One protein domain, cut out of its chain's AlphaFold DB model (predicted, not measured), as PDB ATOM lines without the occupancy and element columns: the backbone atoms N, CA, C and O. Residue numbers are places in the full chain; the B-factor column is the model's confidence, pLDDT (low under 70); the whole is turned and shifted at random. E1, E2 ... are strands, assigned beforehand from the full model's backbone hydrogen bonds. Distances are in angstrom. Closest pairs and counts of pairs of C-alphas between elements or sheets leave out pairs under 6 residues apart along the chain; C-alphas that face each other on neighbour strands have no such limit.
ATOM      1  N   PRO A 118      50.298  44.107 -27.008       82.69
ATOM      2  CA  PRO A 118      51.396  44.766 -27.722       82.69
ATOM      3  C   PRO A 118      52.791  44.381 -27.208       82.69
ATOM      4  O   PRO A 118      53.750  44.334 -27.978       82.69
ATOM      5  N   ASP A 119      52.902  44.068 -25.915       81.50
ATOM      6  CA  ASP A 119      54.136  43.625 -25.264       81.50
ATOM      7  C   ASP A 119      54.383  42.104 -25.357       81.50
ATOM      8  O   ASP A 119      55.416  41.623 -24.893       81.50
ATOM      9  N   LYS A 120      53.460  41.352 -25.976       82.38
ATOM     10  CA  LYS A 120      53.471  39.887 -26.146       82.38
ATOM     11  C   LYS A 120      53.520  39.081 -24.846       82.38
ATOM     12  O   LYS A 120      53.828  37.889 -24.891       82.38
ATOM     13  N   LYS A 121      53.244  39.698 -23.696       82.06
ATOM     14  CA  LYS A 121      53.253  39.004 -22.401       82.06
ATOM     15  C   LYS A 121      51.924  38.343 -22.079       82.06
ATOM     16  O   LYS A 121      51.923  37.286 -21.458       82.06
ATOM     17  N   HIS A 122      50.823  38.937 -22.527       84.69
ATOM     18  CA  HIS A 122      49.479  38.451 -22.255       84.69
ATOM     19  C   HIS A 122      48.776  38.072 -23.555       84.69
ATOM     20  O   HIS A 122      49.001  38.644 -24.624       84.69
ATOM     21  N   THR A 123      47.920  37.062 -23.478       87.00
ATOM     22  CA  THR A 123      47.074  36.652 -24.597       87.00
ATOM     23  C   THR A 123      45.657  36.504 -24.085       87.00
ATOM     24  O   THR A 123      45.378  35.641 -23.254       87.00
ATOM     25  N   LEU A 124      44.774  37.362 -24.587       88.06
ATOM     26  CA  LEU A 124      43.345  37.283 -24.343       88.06
ATOM     27  C   LEU A 124      42.749  36.263 -25.318       88.06
ATOM     28  O   LEU A 124      43.006  36.315 -26.521       88.06
ATOM     29  N   VAL A 125      41.963  35.335 -24.795       89.00
ATOM     30  CA  VAL A 125      41.163  34.394 -25.574       89.00
ATOM     31  C   VAL A 125      39.707  34.738 -25.340       89.00
ATOM     32  O   VAL A 125      39.279  34.837 -24.199       89.00
ATOM     33  N   VAL A 126      38.951  34.928 -26.409       88.69
ATOM     34  CA  VAL A 126      37.529  35.241 -26.325       88.69
ATOM     35  C   VAL A 126      36.749  34.089 -26.932       88.69
ATOM     36  O   VAL A 126      37.001  33.726 -28.080       88.69
ATOM     37  N   ASP A 127      35.864  33.494 -26.143       89.62
ATOM     38  CA  ASP A 127      34.922  32.463 -26.573       89.62
ATOM     39  C   ASP A 127      33.627  33.147 -26.991       89.62
ATOM     40  O   ASP A 127      33.023  33.864 -26.197       89.62
ATOM     41  N   GLU A 128      33.232  32.965 -28.240       86.88
ATOM     42  CA  GLU A 128      31.960  33.407 -28.790       86.88
ATOM     43  C   GLU A 128      31.081  32.175 -28.978       86.88
ATOM     44  O   GLU A 128      31.296  31.375 -29.891       86.88
ATOM     45  N   ALA A 129      30.100  32.031 -28.097       85.88
ATOM     46  CA  ALA A 129      29.096  30.989 -28.148       85.88
ATOM     47  C   ALA A 129      27.823  31.549 -28.791       85.88
ATOM     48  O   ALA A 129      27.157  32.381 -28.178       85.88
ATOM     49  N   SER A 130      27.448  31.095 -29.988       82.50
ATOM     50  CA  SER A 130      26.166  31.456 -30.610       82.50
ATOM     51  C   SER A 130      25.367  30.222 -31.013       82.50
ATOM     52  O   SER A 130      25.842  29.339 -31.728       82.50
ATOM     53  N   LEU A 131      24.120  30.156 -30.545       79.19
ATOM     54  CA  LEU A 131      23.158  29.143 -30.952       79.19
ATOM     55  C   LEU A 131      21.746  29.726 -31.007       79.19
ATOM     56  O   LEU A 131      21.179  30.119 -29.988       79.19
ATOM     57  N   LEU A 132      21.129  29.655 -32.190       80.44
ATOM     58  CA  LEU A 132      19.773  30.148 -32.448       80.44
ATOM     59  C   LEU A 132      19.630  31.638 -32.100       80.44
ATOM     60  O   LEU A 132      20.048  32.472 -32.889       80.44
ATOM     61  N   LEU A 133      19.026  31.945 -30.950       77.88
ATOM     62  CA  LEU A 133      18.768  33.299 -30.444       77.88
ATOM     63  C   LEU A 133      19.620  33.624 -29.209       77.88
ATOM     64  O   LEU A 133      19.462  34.676 -28.608       77.88
ATOM     65  N   SER A 134      20.489  32.705 -28.792       75.75
ATOM     66  CA  SER A 134      21.358  32.889 -27.637       75.75
ATOM     67  C   SER A 134      22.769  33.167 -28.121       75.75
ATOM     68  O   SER A 134      23.343  32.330 -28.819       75.75
ATOM     69  N   ALA A 135      23.342  34.290 -27.698       81.81
ATOM     70  CA  ALA A 135      24.764  34.557 -27.840       81.81
ATOM     71  C   ALA A 135      25.395  34.883 -26.483       81.81
ATOM     72  O   ALA A 135      24.826  35.600 -25.660       81.81
ATOM     73  N   ASN A 136      26.576  34.330 -26.238       85.00
ATOM     74  CA  ASN A 136      27.411  34.657 -25.094       85.00
ATOM     75  C   ASN A 136      28.848  34.852 -25.569       85.00
ATOM     76  O   ASN A 136      29.330  34.140 -26.446       85.00
ATOM     77  N   VAL A 137      29.523  35.822 -24.981       86.81
ATOM     78  CA  VAL A 137      30.921  36.120 -25.222       86.81
ATOM     79  C   VAL A 137      31.628  36.108 -23.876       86.81
ATOM     80  O   VAL A 137      31.414  36.983 -23.040       86.81
ATOM     81  N   SER A 138      32.481  35.111 -23.669       88.00
ATOM     82  CA  SER A 138      33.236  34.927 -22.430       88.00
ATOM     83  C   SER A 138      34.713  35.232 -22.659       88.00
ATOM     84  O   SER A 138      35.305  34.820 -23.660       88.00
ATOM     85  N   LEU A 139      35.328  35.951 -21.723       89.12
ATOM     86  CA  LEU A 139      36.733  36.335 -21.805       89.12
ATOM     87  C   LEU A 139      37.613  35.421 -20.947       89.12
ATOM     88  O   LEU A 139      37.309  35.120 -19.794       89.12
ATOM     89  N   PHE A 140      38.761  35.041 -21.500       89.38
ATOM     90  CA  PHE A 140      39.746  34.180 -20.861       89.38
ATOM     91  C   PHE A 140      41.165  34.720 -21.031       89.38
ATOM     92  O   PHE A 140      41.507  35.327 -22.044       89.38
ATOM     93  N   GLU A 141      42.038  34.429 -20.073       89.12
ATOM     94  CA  GLU A 141      43.480  34.626 -20.207       89.12
ATOM     95  C   GLU A 141      44.152  33.308 -20.587       89.12
ATOM     96  O   GLU A 141      43.903  32.257 -19.994       89.12
ATOM     97  N   ARG A 142      45.045  33.339 -21.577       89.44
ATOM     98  CA  ARG A 142      45.873  32.178 -21.899       89.44
ATOM     99  C   ARG A 142      47.068  32.112 -20.959       89.44
ATOM    100  O   ARG A 142      48.009  32.889 -21.084       89.44
ATOM    101  N   ILE A 143      47.066  31.100 -20.095       87.56
ATOM    102  CA  ILE A 143      48.164  30.830 -19.156       87.56
ATOM    103  C   ILE A 143      49.280  30.029 -19.830       87.56
ATOM    104  O   ILE A 143      50.463  30.235 -19.577       87.56
ATOM    105  N   ASN A 144      48.913  29.076 -20.688       86.25
ATOM    106  CA  ASN A 144      49.861  28.240 -21.420       86.25
ATOM    107  C   ASN A 144      49.213  27.680 -22.707       86.25
ATOM    108  O   ASN A 144      48.028  27.912 -22.964       86.25
ATOM    109  N   PRO A 145      49.954  26.929 -23.545       86.75
ATOM    110  CA  PRO A 145      49.400  26.375 -24.782       86.75
ATOM    111  C   PRO A 145      48.255  25.367 -24.601       86.75
ATOM    112  O   PRO A 145      47.629  25.013 -25.591       86.75
ATOM    113  N   LEU A 146      47.993  24.873 -23.385       88.25
ATOM    114  CA  LEU A 146      47.000  23.829 -23.098       88.25
ATOM    115  C   LEU A 146      45.759  24.355 -22.364       88.25
ATOM    116  O   LEU A 146      44.689  23.745 -22.451       88.25
ATOM    117  N   PHE A 147      45.907  25.446 -21.613       89.62
ATOM    118  CA  PHE A 147      44.925  25.915 -20.647       89.62
ATOM    119  C   PHE A 147      44.644  27.407 -20.787       89.62
ATOM    120  O   PHE A 147      45.543  28.217 -21.035       89.62
ATOM    121  N   ILE A 148      43.382  27.743 -20.544       90.75
ATOM    122  CA  ILE A 148      42.890  29.108 -20.412       90.75
ATOM    123  C   ILE A 148      42.223  29.277 -19.047       90.75
ATOM    124  O   ILE A 148      41.618  28.345 -18.507       90.75
ATOM    125  N   GLU A 149      42.357  30.467 -18.487       89.19
ATOM    126  CA  GLU A 149      41.777  30.854 -17.212       89.19
ATOM    127  C   GLU A 149      40.601  31.794 -17.445       89.19
ATOM    128  O   GLU A 149      40.694  32.723 -18.243       89.19
ATOM    129  N   ASP A 150      39.490  31.527 -16.765       85.69
ATOM    130  CA  ASP A 150      38.284  32.343 -16.849       85.69
ATOM    131  C   ASP A 150      38.526  33.702 -16.187       85.69
ATOM    132  O   ASP A 150      38.989  33.774 -15.044       85.69
ATOM    133  N   LEU A 151      38.252  34.782 -16.918       82.94
ATOM    134  CA  LEU A 151      38.384  36.137 -16.390       82.94
ATOM    135  C   LEU A 151      37.139  36.572 -15.608       82.94
ATOM    136  O   LEU A 151      37.172  37.632 -14.988       82.94
ATOM    137  N   GLY A 152      36.070  35.765 -15.607       77.31
ATOM    138  CA  GLY A 152      34.807  36.092 -14.946       77.31
ATOM    139  C   GLY A 152      34.075  37.256 -15.608       77.31
ATOM    140  O   GLY A 152      33.223  37.881 -14.981       77.31
ATOM    141  N   ALA A 153      34.436  37.570 -16.852       75.12
ATOM    142  CA  ALA A 153      33.824  38.623 -17.629       75.12
ATOM    143  C   ALA A 153      33.077  38.002 -18.808       75.12
ATOM    144  O   ALA A 153      33.681  37.388 -19.692       75.12
ATOM    145  N   GLU A 154      31.759  38.150 -18.782       77.12
ATOM    146  CA  GLU A 154      30.846  37.630 -19.792       77.12
ATOM    147  C   GLU A 154      29.964  38.769 -20.302       77.12
ATOM    148  O   GLU A 154      29.453  39.568 -19.518       77.12
ATOM    149  N   THR A 155      29.782  38.841 -21.613       74.62
ATOM    150  CA  THR A 155      28.815  39.737 -22.255       74.62
ATOM    151  C   THR A 155      27.877  38.877 -23.074       74.62
ATOM    152  O   THR A 155      28.350  38.020 -23.816       74.62
ATOM    153  N   SER A 156      26.572  39.100 -22.983       73.88
ATOM    154  CA  SER A 156      25.588  38.342 -23.756       73.88
ATOM    155  C   SER A 156      24.932  39.271 -24.773       73.88
ATOM    156  O   SER A 156      24.048  40.041 -24.399       73.88
ATOM    157  N   PRO A 157      25.394  39.259 -26.038       68.56
ATOM    158  CA  PRO A 157      24.684  39.910 -27.129       68.56
ATOM    159  C   PRO A 157      23.314  39.259 -27.319       68.56
ATOM    160  O   PRO A 157      23.169  38.045 -27.142       68.56
ATOM    161  N   ASP A 158      22.316  40.052 -27.692       67.00
ATOM    162  CA  ASP A 158      20.962  39.540 -27.883       67.00
ATOM    163  C   ASP A 158      20.805  38.835 -29.244       67.00
ATOM    164  O   ASP A 158      21.639  38.959 -30.152       67.00
ATOM    165  N   ASP A 159      19.715  38.081 -29.389       71.00
ATOM    166  CA  ASP A 159      19.246  37.488 -30.649       71.00
ATOM    167  C   ASP A 159      20.264  36.597 -31.393       71.00
ATOM    168  O   ASP A 159      20.218  36.435 -32.616       71.00
ATOM    169  N   GLY A 160      21.193  35.972 -30.667       67.81
ATOM    170  CA  GLY A 160      22.173  35.054 -31.256       67.81
ATOM    171  C   GLY A 160      23.227  35.756 -32.120       67.81
ATOM    172  O   GLY A 160      23.972  35.091 -32.848       67.81
ATOM    173  N   PHE A 161      23.320  37.087 -32.045       78.88
ATOM    174  CA  PHE A 161      24.309  37.844 -32.799       78.88
ATOM    175  C   PHE A 161      25.735  37.467 -32.381       78.88
ATOM    176  O   PHE A 161      26.053  37.395 -31.199       78.88
ATOM    177  N   SER A 162      26.605  37.231 -33.366       80.06
ATOM    178  CA  SER A 162      28.023  36.889 -33.161       80.06
ATOM    179  C   SER A 162      28.904  38.107 -33.475       80.06
ATOM    180  O   SER A 162      29.359  38.258 -34.618       80.06
ATOM    181  N   PRO A 163      29.106  39.033 -32.513       77.88
ATOM    182  CA  PRO A 163      29.773  40.311 -32.755       77.88
ATOM    183  C   PRO A 163      31.237  40.168 -33.180       77.88
ATOM    184  O   PRO A 163      31.728  40.974 -33.971       77.88
ATOM    185  N   ILE A 164      31.954  39.155 -32.697       81.75
ATOM    186  CA  ILE A 164      33.363  38.937 -33.023       81.75
ATOM    187  C   ILE A 164      33.488  38.390 -34.438       81.75
ATOM    188  O   ILE A 164      34.228  38.970 -35.240       81.75
ATOM    189  N   SER A 165      32.710  37.358 -34.784       80.38
ATOM    190  CA  SER A 165      32.660  36.835 -36.154       80.38
ATOM    191  C   SER A 165      32.221  37.896 -37.169       80.38
ATOM    192  O   SER A 165      32.686  37.878 -38.310       80.38
ATOM    193  N   ALA A 166      31.346  38.827 -36.776       78.25
ATOM    194  CA  ALA A 166      30.900  39.938 -37.616       78.25
ATOM    195  C   ALA A 166      31.925  41.090 -37.718       78.25
ATOM    196  O   ALA A 166      31.699  42.061 -38.445       78.25
ATOM    197  N   GLY A 167      33.042  41.025 -36.981       77.19
ATOM    198  CA  GLY A 167      34.036  42.100 -36.917       77.19
ATOM    199  C   GLY A 167      33.539  43.359 -36.193       77.19
ATOM    200  O   GLY A 167      34.100  44.441 -36.365       77.19
ATOM    201  N   LYS A 168      32.482  43.231 -35.389       82.50
ATOM    202  CA  LYS A 168      31.822  44.287 -34.612       82.50
ATOM    203  C   LYS A 168      32.311  44.300 -33.161       82.50
ATOM    204  O   LYS A 168      31.532  44.382 -32.215       82.50
ATOM    205  N   TYR A 169      33.625  44.229 -32.995       83.12
ATOM    206  CA  TYR A 169      34.286  44.304 -31.698       83.12
ATOM    207  C   TYR A 169      35.342  45.410 -31.697       83.12
ATOM    208  O   TYR A 169      35.801  45.891 -32.740       83.12
ATOM    209  N   TRP A 170      35.741  45.822 -30.504       82.25
ATOM    210  CA  TRP A 170      36.830  46.755 -30.294       82.25
ATOM    211  C   TRP A 170      37.681  46.295 -29.121       82.25
ATOM    212  O   TRP A 170      37.170  45.851 -28.099       82.25
ATOM    213  N   ILE A 171      38.995  46.396 -29.277       83.38
ATOM    214  CA  ILE A 171      39.953  46.016 -28.248       83.38
ATOM    215  C   ILE A 171      40.990  47.121 -28.104       83.38
ATOM    216  O   ILE A 171      41.554  47.595 -29.094       83.38
ATOM    217  N   LYS A 172      41.250  47.525 -26.863       82.75
ATOM    218  CA  LYS A 172      42.341  48.431 -26.517       82.75
ATOM    219  C   LYS A 172      43.101  47.874 -25.329       82.75
ATOM    220  O   LYS A 172      42.520  47.554 -24.297       82.75
ATOM    221  N   TRP A 173      44.410  47.800 -25.505       80.12
ATOM    222  CA  TRP A 173      45.351  47.373 -24.485       80.12
ATOM    223  C   TRP A 173      45.922  48.589 -23.760       80.12
ATOM    224  O   TRP A 173      46.265  49.582 -24.400       80.12
ATOM    225  N   ASP A 174      46.044  48.477 -22.446       79.88
ATOM    226  CA  ASP A 174      46.732  49.416 -21.564       79.88
ATOM    227  C   ASP A 174      47.598  48.613 -20.581       79.88
ATOM    228  O   ASP A 174      47.169  48.227 -19.493       79.88
ATOM    229  N   GLY A 175      48.800  48.237 -21.030       78.38
ATOM    230  CA  GLY A 175      49.671  47.324 -20.288       78.38
ATOM    231  C   GLY A 175      49.012  45.960 -20.054       78.38
ATOM    232  O   GLY A 175      48.708  45.245 -21.011       78.38
ATOM    233  N   ASN A 176      48.797  45.605 -18.784       79.88
ATOM    234  CA  ASN A 176      48.105  44.378 -18.377       79.88
ATOM    235  C   ASN A 176      46.573  44.521 -18.348       79.88
ATOM    236  O   ASN A 176      45.878  43.548 -18.070       79.88
ATOM    237  N   ARG A 177      46.023  45.707 -18.625       80.88
ATOM    238  CA  ARG A 177      44.578  45.937 -18.698       80.88
ATOM    239  C   ARG A 177      44.098  45.863 -20.134       80.88
ATOM    240  O   ARG A 177      44.727  46.394 -21.049       80.88
ATOM    241  N   VAL A 178      42.950  45.228 -20.330       83.69
ATOM    242  CA  VAL A 178      42.280  45.146 -21.620       83.69
ATOM    243  C   VAL A 178      40.872  45.705 -21.502       83.69
ATOM    244  O   VAL A 178      40.080  45.292 -20.657       83.69
ATOM    245  N   ASN A 179      40.576  46.674 -22.364       84.44
ATOM    246  CA  ASN A 179      39.224  47.144 -22.610       84.44
ATOM    247  C   ASN A 179      38.739  46.422 -23.861       84.44
ATOM    248  O   ASN A 179      39.219  46.691 -24.967       84.44
ATOM    249  N   PHE A 180      37.829  45.483 -23.671       84.19
ATOM    250  CA  PHE A 180      37.201  44.726 -24.735       84.19
ATOM    251  C   PHE A 180      35.755  45.175 -24.858       84.19
ATOM    252  O   PHE A 180      35.059  45.286 -23.858       84.19
ATOM    253  N   ALA A 181      35.306  45.467 -26.068       83.00
ATOM    254  CA  ALA A 181      33.952  45.913 -26.307       83.00
ATOM    255  C   ALA A 181      33.319  45.159 -27.465       83.00
ATOM    256  O   ALA A 181      33.944  44.987 -28.515       83.00
ATOM    257  N   VAL A 182      32.061  44.779 -27.290       82.44
ATOM    258  CA  VAL A 182      31.246  44.131 -28.319       82.44
ATOM    259  C   VAL A 182      30.044  45.002 -28.639       82.44
ATOM    260  O   VAL A 182      29.458  45.606 -27.743       82.44
ATOM    261  N   PHE A 183      29.700  45.112 -29.918       77.94
ATOM    262  CA  PHE A 183      28.509  45.837 -30.341       77.94
ATOM    263  C   PHE A 183      27.332  44.878 -30.471       77.94
ATOM    264  O   PHE A 183      27.394  43.915 -31.236       77.94
ATOM    265  N   ASP A 184      26.258  45.163 -29.750       74.00
ATOM    266  CA  ASP A 184      25.015  44.405 -29.819       74.00
ATOM    267  C   ASP A 184      24.103  44.995 -30.903       74.00
ATOM    268  O   ASP A 184      23.358  45.940 -30.661       74.00
ATOM    269  N   GLU A 185      24.192  44.479 -32.131       68.56
ATOM    270  CA  GLU A 185      23.481  45.040 -33.290       68.56
ATOM    271  C   GLU A 185      21.965  44.770 -33.273       68.56
ATOM    272  O   GLU A 185      21.184  45.575 -33.797       68.56
ATOM    273  N   HIS A 186      21.550  43.645 -32.690       64.75
ATOM    274  CA  HIS A 186      20.172  43.155 -32.767       64.75
ATOM    275  C   HIS A 186      19.359  43.411 -31.497       64.75
ATOM    276  O   HIS A 186      18.156  43.633 -31.619       64.75
ATOM    277  N   GLY A 187      19.998  43.521 -30.330       66.38
ATOM    278  CA  GLY A 187      19.339  43.922 -29.092       66.38
ATOM    279  C   GLY A 187      19.378  45.431 -28.864       66.38
ATOM    280  O   GLY A 187      18.633  46.222 -29.448       66.38
ATOM    281  N   THR A 188      20.261  45.843 -27.962       63.81
ATOM    282  CA  THR A 188      20.327  47.196 -27.398       63.81
ATOM    283  C   THR A 188      20.878  48.252 -28.357       63.81
ATOM    284  O   THR A 188      20.634  49.440 -28.139       63.81
ATOM    285  N   ARG A 189      21.603  47.857 -29.417       70.31
ATOM    286  CA  ARG A 189      22.380  48.767 -30.290       70.31
ATOM    287  C   ARG A 189      23.417  49.581 -29.525       70.31
ATOM    288  O   ARG A 189      23.718  50.720 -29.880       70.31
ATOM    289  N   THR A 190      23.960  48.990 -28.466       72.94
ATOM    290  CA  THR A 190      24.982  49.600 -27.614       72.94
ATOM    291  C   THR A 190      26.269  48.795 -27.663       72.94
ATOM    292  O   THR A 190      26.298  47.646 -28.106       72.94
ATOM    293  N   TRP A 191      27.358  49.423 -27.232       75.69
ATOM    294  CA  TRP A 191      28.598  48.714 -26.961       75.69
ATOM    295  C   TRP A 191      28.595  48.236 -25.518       75.69
ATOM    296  O   TRP A 191      28.533  49.068 -24.615       75.69
ATOM    297  N   ASP A 192      28.716  46.934 -25.301       77.69
ATOM    298  CA  ASP A 192      29.023  46.389 -23.983       77.69
ATOM    299  C   ASP A 192      30.545  46.357 -23.821       77.69
ATOM    300  O   ASP A 192      31.244  45.672 -24.573       77.69
ATOM    301  N   VAL A 193      31.069  47.180 -22.910       79.19
ATOM    302  CA  VAL A 193      32.500  47.314 -22.638       79.19
ATOM    303  C   VAL A 193      32.851  46.605 -21.349       79.19
ATOM    304  O   VAL A 193      32.438  46.990 -20.258       79.19
ATOM    305  N   VAL A 194      33.731  45.632 -21.494       81.62
ATOM    306  CA  VAL A 194      34.352  44.874 -20.428       81.62
ATOM    307  C   VAL A 194      35.773  45.367 -20.220       81.62
ATOM    308  O   VAL A 194      36.610  45.326 -21.126       81.62
ATOM    309  N   LYS A 195      36.063  45.816 -19.002       82.12
ATOM    310  CA  LYS A 195      37.421  46.158 -18.569       82.12
ATOM    311  C   LYS A 195      37.929  45.063 -17.650       82.12
ATOM    312  O   LYS A 195      37.308  44.796 -16.623       82.12
ATOM    313  N   VAL A 196      39.049  44.444 -18.015       82.12
ATOM    314  CA  VAL A 196      39.669  43.355 -17.247       82.12
ATOM    315  C   VAL A 196      41.168  43.596 -17.098       82.12
ATOM    316  O   VAL A 196      41.828  44.047 -18.031       82.12
ATOM    317  N   SER A 197      41.709  43.274 -15.922       80.00
ATOM    318  CA  SER A 197      43.155  43.233 -15.664       80.00
ATOM    319  C   SER A 197      43.654  41.786 -15.721       80.00
ATOM    320  O   SER A 197      43.060  40.902 -15.106       80.00
ATOM    321  N   LEU A 198      44.726  41.551 -16.473       78.88
ATOM    322  CA  LEU A 198      45.351  40.248 -16.709       78.88
ATOM    323  C   LEU A 198      46.502  40.027 -15.716       78.88
ATOM    324  O   LEU A 198      47.240  40.961 -15.392       78.88
ATOM    325  N   GLY A 199      46.656  38.794 -15.228       69.94
ATOM    326  CA  GLY A 199      47.694  38.417 -14.259       69.94
ATOM    327  C   GLY A 199      47.463  38.822 -12.793       69.94
ATOM    328  O   GLY A 199      48.222  38.377 -11.933       69.94
ATOM    329  N   ASP A 200      46.421  39.601 -12.482       68.19
ATOM    330  CA  ASP A 200      46.061  39.960 -11.104       68.19
ATOM    331  C   ASP A 200      45.082  38.940 -10.495       68.19
ATOM    332  O   ASP A 200      44.183  38.431 -11.172       68.19
ATOM    333  N   SER A 201      45.258  38.628  -9.203       57.34
ATOM    334  CA  SER A 201      44.378  37.725  -8.441       57.34
ATOM    335  C   SER A 201      43.101  38.400  -7.930       57.34
ATOM    336  O   SER A 201      42.140  37.710  -7.607       57.34
ATOM    337  N   ASP A 202      43.101  39.732  -7.840       51.53
ATOM    338  CA  ASP A 202      41.950  40.555  -7.460       51.53
ATOM    339  C   ASP A 202      41.492  41.336  -8.698       51.53
ATOM    340  O   ASP A 202      42.021  42.400  -9.028       51.53
ATOM    341  N   ARG A 203      40.603  40.714  -9.481       64.38
ATOM    342  CA  ARG A 203      40.194  41.216 -10.797       64.38
ATOM    343  C   ARG A 203      38.968  42.105 -10.649       64.38
ATOM    344  O   ARG A 203      37.871  41.625 -10.384       64.38
ATOM    345  N   ASP A 204      39.155  43.401 -10.872       57.41
ATOM    346  CA  ASP A 204      38.058  44.364 -10.967       57.41
ATOM    347  C   ASP A 204      37.456  44.295 -12.381       57.41
ATOM    348  O   ASP A 204      37.948  44.940 -13.311       57.41
ATOM    349  N   VAL A 205      36.444  43.438 -12.559       63.03
ATOM    350  CA  VAL A 205      35.679  43.338 -13.809       63.03
ATOM    351  C   VAL A 205      34.621  44.434 -13.813       63.03
ATOM    352  O   VAL A 205      33.690  44.420 -13.007       63.03
ATOM    353  N   LYS A 206      34.753  45.390 -14.735       67.75
ATOM    354  CA  LYS A 206      33.762  46.460 -14.915       67.75
ATOM    355  C   LYS A 206      33.046  46.311 -16.240       67.75
ATOM    356  O   LYS A 206      33.696  46.228 -17.281       67.75
ATOM    357  N   HIS A 207      31.721  46.347 -16.160       65.19
ATOM    358  CA  HIS A 207      30.817  46.411 -17.297       65.19
ATOM    359  C   HIS A 207      30.333  47.848 -17.467       65.19
ATOM    360  O   HIS A 207      29.810  48.459 -16.531       65.19
ATOM    361  N   GLU A 208      30.518  48.397 -18.659       64.69
ATOM    362  CA  GLU A 208      30.010  49.706 -19.052       64.69
ATOM    363  C   GLU A 208      29.258  49.557 -20.375       64.69
ATOM    364  O   GLU A 208      29.855  49.216 -21.392       64.69
ATOM    365  N   SER A 209      27.956  49.848 -20.385       57.75
ATOM    366  CA  SER A 209      27.194  49.972 -21.632       57.75
ATOM    367  C   SER A 209      27.348  51.392 -22.177       57.75
ATOM    368  O   SER A 209      27.084  52.377 -21.478       57.75
ATOM    369  N   LEU A 210      27.811  51.509 -23.418       61.97
ATOM    370  CA  LEU A 210      27.990  52.775 -24.119       61.97
ATOM    371  C   LEU A 210      26.983  52.892 -25.264       61.97
ATOM    372  O   LEU A 210      27.072  52.203 -26.283       61.97
ATOM    373  N   ASN A 211      26.067  53.849 -25.115       49.66
ATOM    374  CA  ASN A 211      25.137  54.274 -26.159       49.66
ATOM    375  C   ASN A 211      25.902  55.108 -27.198       49.66
ATOM    376  O   ASN A 211      25.990  56.330 -27.087       49.66
TER     377      ASN A 211
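This is residues 118 to 211 of the 331 residues of an uncharacterized protein of Anaerococcus sp. HMSC065G05 (UniProt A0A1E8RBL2). Two antiparallel sheets stand face to face as a sandwich, E1, E2 and E3 in one layer and E4, E5, E6 and E7 in the other, with strands 26 degrees from layer to layer. The sheets overlap in part: E3 bends and its later residues come close to E6, while the edge strands E4 and E7 are apart from E1 and E2. The printed part has 94 residues, no named helix and seven strands, E1 to E7 in chain order; the class is all strand. Both sheets follow the chain, E1 - E2 - E3 and E4 - E5 - E6 - E7. The whole is compact, with a radius of gyration of the C-alphas of 13.1 A and spans of 34 by 29 by 23 A.

E1, residues 123 to 131, begins with C-alpha 123 at (47.074, 36.652, -24.597) and is 25.9 A long. E2, residues 134 to 142, is 25.2 A long, and E3, residues 147 to 155, is 21.3 A. E3 bends by 71 degrees at residue 152. After the long link of residues 156 to 168, E4, residues 169 to 174, begins with C-alpha 169 at (34.286, 44.304, -31.698) and is 16.8 A long. E5, residues 177 to 183, is 19.8 A long and E6, residues 191 to 197, 19.2 A. E7, residues 206 to 210, is 12.6 A long and ends with C-alpha 210 at (27.990, 52.775, -24.119).

E1, E2 and E3 form a meander, each strand the antiparallel neighbour of the one before, and so do E4, E5, E6 and E7. In the hairpin E1 and E2, N 127 and O 138 are 2.9 A apart, within hydrogen-bond range. In the hairpin E2 and E3 the pair N 141 and O 149 is at 2.8 A. The next sheet has N 172 and O 179 at 2.9 A between E4 and E5, N 180 and O 194 at 2.8 A between E5 and E6, and N 193 and O 208 at 2.8 A between E6 and E7. Between the sheets, the closest C-alphas of E3 and E6 are those of Ala 153 and Val 194, 6.9 A apart. E2 and E6 are near each other, with 5 pairs of C-alphas within 10 A. Both sheets are strongly twisted.

The C-alphas of Leu 146 and Asn 211, the two farthest apart, are 37.6 A from each other. The printed part has no cut, and the link from E3 to E4 is long. The mean pLDDT of the printed part is 78.1; residues 157 to 158, 160, 185 to 188 and 199 to 211 are under 70.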